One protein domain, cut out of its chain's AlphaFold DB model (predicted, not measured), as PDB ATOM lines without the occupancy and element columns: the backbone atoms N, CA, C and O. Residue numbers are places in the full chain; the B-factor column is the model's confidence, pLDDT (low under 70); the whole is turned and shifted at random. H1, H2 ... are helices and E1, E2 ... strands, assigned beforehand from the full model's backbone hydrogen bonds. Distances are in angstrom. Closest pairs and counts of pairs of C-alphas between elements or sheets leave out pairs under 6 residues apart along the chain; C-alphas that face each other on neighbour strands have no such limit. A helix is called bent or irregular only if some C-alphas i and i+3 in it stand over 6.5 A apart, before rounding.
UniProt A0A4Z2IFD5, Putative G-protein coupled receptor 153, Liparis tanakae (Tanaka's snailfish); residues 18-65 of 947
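This is residues 18 to 65 of the 947 residues of the protein "Putative G-protein coupled receptor 153" of Liparis tanakae (Tanaka's snailfish) (UniProt A0A4Z2IFD5). The printed part starts as an irregular stretch that folds back on itself in a narrow loop around residues 24 and 25, returns through the short strand E1, and then slants away to the start of one long, straight helix, H1. The helix makes one long side of a flat, open figure, with the loop far from it and few contacts between the parts; residues 48 to 65 stick out free. The printed part has 48 residues, with one named strand and one named helix, in that order, and its class is mostly helix. It is only just extended, close to loose, with a radius of gyration of the C-alphas of 14.6 A, and spans 40 by 33 by 11 A.

E1, residues 26 to 30, pairs with no named strand. H1, residues 41 to 64, is apart from E1, and a short link of 10 residues joins them. H1 is not bent, and 18 of its 20 O i to N i+4 pairs are within hydrogen-bond range. Residues 48 to 65, of which 48 to 64 belong to H1, stand free.

The printed part begins at Trp 18, with its C-alpha at (15.883, -5.989, 29.429). E1 runs from Asn 26, C-alpha at (17.065, 13.005, 22.245), to Val 30, 8.6 A from first to last C-alpha. H1 runs from Gln 41, C-alpha at (-3.618, -11.443, 34.924), to Arg 64, C-alpha at (28.923, -4.919, 48.229), 35.8 A from first to last C-alpha.

The two C-alphas farthest apart are those of Ala 39 and Thr 65, at 40.0 A. The C-alphas of Trp 18 and Thr 65, the first and last printed, are 22.2 A apart. Without residues 48 to 65 the body has 30 residues and spans 36 by 14 by 9 A. The printed part has no cut. The mean pLDDT of the printed part is 77.3, and the model's confidence is under 70 at residue 27 and at residues 61 to 65.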
ATOM      1  N   TRP A  18      16.587  -7.241  29.163       72.69
ATOM      2  CA  TRP A  18      15.883  -5.989  29.429       72.69
ATOM      3  C   TRP A  18      16.299  -4.954  28.384       72.69
ATOM      4  O   TRP A  18      17.489  -4.763  28.145       72.69
ATOM      5  N   TYR A  19      15.319  -4.287  27.777       72.00
ATOM      6  CA  TYR A  19      15.529  -3.206  26.818       72.00
ATOM      7  C   TYR A  19      14.954  -1.910  27.386       72.00
ATOM      8  O   TYR A  19      13.875  -1.919  27.977       72.00
ATOM      9  N   VAL A  20      15.671  -0.805  27.191       79.50
ATOM     10  CA  VAL A  20      15.258   0.540  27.607       79.50
ATOM     11  C   VAL A  20      15.015   1.365  26.342       79.50
ATOM     12  O   VAL A  20      15.947   1.515  25.548       79.50
ATOM     13  N   PRO A  21      13.796   1.875  26.096       75.56
ATOM     14  CA  PRO A  21      13.538   2.722  24.942       75.56
ATOM     15  C   PRO A  21      14.086   4.128  25.215       75.56
ATOM     16  O   PRO A  21      13.817   4.732  26.253       75.56
ATOM     17  N   CYS A  22      14.882   4.641  24.282       76.38
ATOM     18  CA  CYS A  22      15.383   6.014  24.302       76.38
ATOM     19  C   CYS A  22      14.685   6.816  23.200       76.38
ATOM     20  O   CYS A  22      14.332   6.265  22.153       76.38
ATOM     21  N   SER A  23      14.491   8.117  23.410       76.94
ATOM     22  CA  SER A  23      13.911   8.980  22.381       76.94
ATOM     23  C   SER A  23      14.861   9.126  21.191       76.94
ATOM     24  O   SER A  23      15.989   9.591  21.342       76.94
ATOM     25  N   LEU A  24      14.377   8.823  19.983       70.75
ATOM     26  CA  LEU A  24      15.122   9.051  18.737       70.75
ATOM     27  C   LEU A  24      15.443  10.538  18.497       70.75
ATOM     28  O   LEU A  24      16.387  10.850  17.780       70.75
ATOM     29  N   GLN A  25      14.679  11.454  19.104       72.12
ATOM     30  CA  GLN A  25      14.926  12.899  19.037       72.12
ATOM     31  C   GLN A  25      15.944  13.384  20.081       72.12
ATOM     32  O   GLN A  25      16.538  14.443  19.910       72.12
ATOM     33  N   ASN A  26      16.133  12.645  21.179       71.38
ATOM     34  CA  ASN A  26      17.065  13.005  22.245       71.38
ATOM     35  C   ASN A  26      17.524  11.735  22.977       71.38
ATOM     36  O   ASN A  26      16.854  11.258  23.893       71.38
ATOM     37  N   VAL A  27      18.665  11.193  22.545       68.50
ATOM     38  CA  VAL A  27      19.162   9.858  22.930       68.50
ATOM     39  C   VAL A  27      19.387   9.722  24.443       68.50
ATOM     40  O   VAL A  27      19.227   8.638  24.993       68.50
ATOM     41  N   ASN A  28      19.669  10.833  25.129       70.19
ATOM     42  CA  ASN A  28      19.880  10.874  26.578       70.19
ATOM     43  C   ASN A  28      18.568  10.782  27.382       70.19
ATOM     44  O   ASN A  28      18.601  10.614  28.601       70.19
ATOM     45  N   LYS A  29      17.403  10.901  26.728       78.81
ATOM     46  CA  LYS A  29      16.087  10.799  27.366       78.81
ATOM     47  C   LYS A  29      15.500   9.401  27.173       78.81
ATOM     48  O   LYS A  29      14.962   9.079  26.110       78.81
ATOM     49  N   VAL A  30      15.546   8.607  28.241       80.00
ATOM     50  CA  VAL A  30      14.734   7.390  28.384       80.00
ATOM     51  C   VAL A  30      13.249   7.757  28.289       80.00
ATOM     52  O   VAL A  30      12.818   8.778  28.831       80.00
ATOM     53  N   THR A  31      12.477   6.937  27.584       79.25
ATOM     54  CA  THR A  31      11.024   7.067  27.437       79.25
ATOM     55  C   THR A  31      10.295   5.937  28.165       79.25
ATOM     56  O   THR A  31      10.883   4.911  28.509       79.25
ATOM     57  N   ASP A  32       9.002   6.122  28.424       79.31
ATOM     58  CA  ASP A  32       8.190   5.096  29.077       79.31
ATOM     59  C   ASP A  32       7.939   3.900  28.146       79.31
ATOM     60  O   ASP A  32       7.605   4.053  26.968       79.31
ATOM     61  N   VAL A  33       8.077   2.686  28.687       78.69
ATOM     62  CA  VAL A  33       7.752   1.446  27.968       78.69
ATOM     63  C   VAL A  33       6.225   1.332  27.845       78.69
ATOM     64  O   VAL A  33       5.549   1.315  28.876       78.69
ATOM     65  N   PRO A  34       5.653   1.199  26.630       77.69
ATOM     66  CA  PRO A  34       4.212   1.021  26.469       77.69
ATOM     67  C   PRO A  34       3.696  -0.216  27.231       77.69
ATOM     68  O   PRO A  34       4.318  -1.281  27.149       77.69
ATOM     69  N   PRO A  35       2.566  -0.121  27.955       75.31
ATOM     70  CA  PRO A  35       2.089  -1.202  28.812       75.31
ATOM     71  C   PRO A  35       1.686  -2.439  27.998       75.31
ATOM     72  O   PRO A  35       0.843  -2.378  27.098       75.31
ATOM     73  N   ILE A  36       2.274  -3.585  28.347       75.69
ATOM     74  CA  ILE A  36       1.979  -4.878  27.722       75.69
ATOM     75  C   ILE A  36       0.578  -5.334  28.145       75.69
ATOM     76  O   ILE A  36       0.296  -5.491  29.330       75.69
ATOM     77  N   LYS A  37      -0.294  -5.606  27.169       77.69
ATOM     78  CA  LYS A  37      -1.597  -6.239  27.413       77.69
ATOM     79  C   LYS A  37      -1.413  -7.752  27.547       77.69
ATOM     80  O   LYS A  37      -1.219  -8.445  26.549       77.69
ATOM     81  N   TYR A  38      -1.464  -8.261  28.774       77.56
ATOM     82  CA  TYR A  38      -1.389  -9.696  29.056       77.56
ATOM     83  C   TYR A  38      -2.711 -10.402  28.736       77.56
ATOM     84  O   TYR A  38      -3.789  -9.860  28.967       77.56
ATOM     85  N   ALA A  39      -2.635 -11.645  28.247       79.56
ATOM     86  CA  ALA A  39      -3.820 -12.455  27.946       79.56
ATOM     87  C   ALA A  39      -4.506 -13.027  29.207       79.56
ATOM     88  O   ALA A  39      -5.649 -13.473  29.134       79.56
ATOM     89  N   ARG A  40      -3.806 -13.042  30.352       85.38
ATOM     90  CA  ARG A  40      -4.305 -13.426  31.686       85.38
ATOM     91  C   ARG A  40      -3.552 -12.636  32.758       85.38
ATOM     92  O   ARG A  40      -2.338 -12.477  32.635       85.38
ATOM     93  N   GLN A  41      -4.231 -12.215  33.827       82.19
ATOM     94  CA  GLN A  41      -3.618 -11.443  34.924       82.19
ATOM     95  C   GLN A  41      -2.468 -12.192  35.622       82.19
ATOM     96  O   GLN A  41      -1.452 -11.583  35.947       82.19
ATOM     97  N   GLU A  42      -2.554 -13.522  35.750       84.56
ATOM     98  CA  GLU A  42      -1.489 -14.366  36.321       84.56
ATOM     99  C   GLU A  42      -0.124 -14.154  35.636       84.56
ATOM    100  O   GLU A  42       0.922 -14.214  36.280       84.56
ATOM    101  N   GLN A  43      -0.116 -13.895  34.322       79.69
ATOM    102  CA  GLN A  43       1.116 -13.691  33.551       79.69
ATOM    103  C   GLN A  43       1.753 -12.324  33.827       79.69
ATOM    104  O   GLN A  43       2.982 -12.210  33.799       79.69
ATOM    105  N   GLU A  44       0.936 -11.311  34.122       82.69
ATOM    106  CA  GLU A  44       1.403 -10.002  34.577       82.69
ATOM    107  C   GLU A  44       2.021 -10.124  35.973       82.69
ATOM    108  O   GLU A  44       3.154  -9.695  36.187       82.69
ATOM    109  N   GLU A  45       1.327 -10.777  36.909       86.75
ATOM    110  CA  GLU A  45       1.790 -10.942  38.289       86.75
ATOM    111  C   GLU A  45       3.085 -11.771  38.365       86.75
ATOM    112  O   GLU A  45       4.042 -11.394  39.047       86.75
ATOM    113  N   GLN A  46       3.180 -12.852  37.583       83.50
ATOM    114  CA  GLN A  46       4.422 -13.612  37.411       83.50
ATOM    115  C   GLN A  46       5.523 -12.807  36.703       83.50
ATOM    116  O   GLN A  46       6.702 -13.130  36.853       83.50
ATOM    117  N   GLY A  47       5.191 -11.794  35.898       79.25
ATOM    118  CA  GLY A  47       6.153 -10.830  35.352       79.25
ATOM    119  C   GLY A  47       6.683  -9.886  36.430       79.25
ATOM    120  O   GLY A  47       7.895  -9.788  36.627       79.25
ATOM    121  N   ARG A  48       5.761  -9.265  37.169       82.81
ATOM    122  CA  ARG A  48       5.991  -8.308  38.257       82.81
ATOM    123  C   ARG A  48       6.892  -8.888  39.354       82.81
ATOM    124  O   ARG A  48       7.976  -8.355  39.583       82.81
ATOM    125  N   LYS A  49       6.541 -10.060  39.899       87.00
ATOM    126  CA  LYS A  49       7.332 -10.756  40.936       87.00
ATOM    127  C   LYS A  49       8.767 -11.083  40.492       87.00
ATOM    128  O   LYS A  49       9.695 -11.007  41.291       87.00
ATOM    129  N   ARG A  50       8.982 -11.407  39.207       81.81
ATOM    130  CA  ARG A  50      10.332 -11.642  38.650       81.81
ATOM    131  C   ARG A  50      11.150 -10.357  38.509       81.81
ATOM    132  O   ARG A  50      12.361 -10.402  38.703       81.81
ATOM    133  N   TYR A  51      10.518  -9.234  38.171       80.19
ATOM    134  CA  TYR A  51      11.190  -7.933  38.120       80.19
ATOM    135  C   TYR A  51      11.591  -7.448  39.519       80.19
ATOM    136  O   TYR A  51      12.715  -6.987  39.706       80.19
ATOM    137  N   GLU A  52      10.704  -7.600  40.503       86.69
ATOM    138  CA  GLU A  52      10.936  -7.189  41.893       86.69
ATOM    139  C   GLU A  52      12.099  -7.964  42.532       86.69
ATOM    140  O   GLU A  52      13.004  -7.342  43.089       86.69
ATOM    141  N   ALA A  53      12.160  -9.289  42.347       86.94
ATOM    142  CA  ALA A  53      13.293 -10.104  42.799       86.94
ATOM    143  C   ALA A  53      14.632  -9.653  42.175       86.94
ATOM    144  O   ALA A  53      15.598  -9.393  42.892       86.94
ATOM    145  N   GLN A  54      14.675  -9.458  40.850       80.44
ATOM    146  CA  GLN A  54      15.875  -8.970  40.151       80.44
ATOM    147  C   GLN A  54      16.250  -7.521  40.503       80.44
ATOM    148  O   GLN A  54      17.373  -7.090  40.241       80.44
ATOM    149  N   LYS A  55      15.320  -6.725  41.041       82.62
ATOM    150  CA  LYS A  55      15.610  -5.373  41.532       82.62
ATOM    151  C   LYS A  55      16.326  -5.422  42.885       82.62
ATOM    152  O   LYS A  55      17.237  -4.626  43.089       82.62
ATOM    153  N   LEU A  56      15.947  -6.352  43.765       85.81
ATOM    154  CA  LEU A  56      16.553  -6.530  45.088       85.81
ATOM    155  C   LEU A  56      18.008  -7.022  44.987       85.81
ATOM    156  O   LEU A  56      18.910  -6.372  45.506       85.81
ATOM    157  N   GLU A  57      18.245  -8.074  44.199       81.88
ATOM    158  CA  GLU A  57      19.571  -8.659  43.918       81.88
ATOM    159  C   GLU A  57      20.612  -7.607  43.466       81.88
ATOM    160  O   GLU A  57      21.769  -7.604  43.896       81.88
ATOM    161  N   ARG A  58      20.193  -6.647  42.629       79.56
ATOM    162  CA  ARG A  58      21.054  -5.549  42.147       79.56
ATOM    163  C   ARG A  58      21.388  -4.527  43.233       79.56
ATOM    164  O   ARG A  58      22.461  -3.930  43.174       79.56
ATOM    165  N   LEU A  59      20.489  -4.298  44.191       77.12
ATOM    166  CA  LEU A  59      20.723  -3.386  45.315       77.12
ATOM    167  C   LEU A  59      21.726  -3.996  46.302       77.12
ATOM    168  O   LEU A  59      22.678  -3.320  46.683       77.12
ATOM    169  N   GLU A  60      21.577  -5.282  46.626       77.81
ATOM    170  CA  GLU A  60      22.529  -6.035  47.459       77.81
ATOM    171  C   GLU A  60      23.922  -6.101  46.814       77.81
ATOM    172  O   GLU A  60      24.934  -5.835  47.465       77.81
ATOM    173  N   THR A  61      23.980  -6.373  45.504       68.44
ATOM    174  CA  THR A  61      25.242  -6.374  44.746       68.44
ATOM    175  C   THR A  61      25.908  -4.996  44.770       68.44
ATOM    176  O   THR A  61      27.099  -4.898  45.060       68.44
ATOM    177  N   LYS A  62      25.145  -3.919  44.528       66.38
ATOM    178  CA  LYS A  62      25.671  -2.545  44.534       66.38
ATOM    179  C   LYS A  62      26.152  -2.101  45.921       66.38
ATOM    180  O   LYS A  62      27.101  -1.328  45.993       66.38
ATOM    181  N   ALA A  63      25.542  -2.593  47.001       68.25
ATOM    182  CA  ALA A  63      26.025  -2.347  48.360       68.25
ATOM    183  C   ALA A  63      27.405  -2.992  48.597       68.25
ATOM    184  O   ALA A  63      28.296  -2.339  49.133       68.25
ATOM    185  N   ARG A  64      27.622  -4.228  48.122       60.50
ATOM    186  CA  ARG A  64      28.923  -4.919  48.229       60.50
ATOM    187  C   ARG A  64      30.054  -4.261  47.437       60.50
ATOM    188  O   ARG A  64      31.200  -4.364  47.842       60.50
ATOM    189  N   THR A  65      29.767  -3.576  46.328       48.22
ATOM    190  CA  THR A  65      30.796  -2.840  45.561       48.22
ATOM    191  C   THR A  65      31.153  -1.475  46.181       48.22
ATOM    192  O   THR A  65      31.922  -0.724  45.590       48.22
TER     193      THR A  65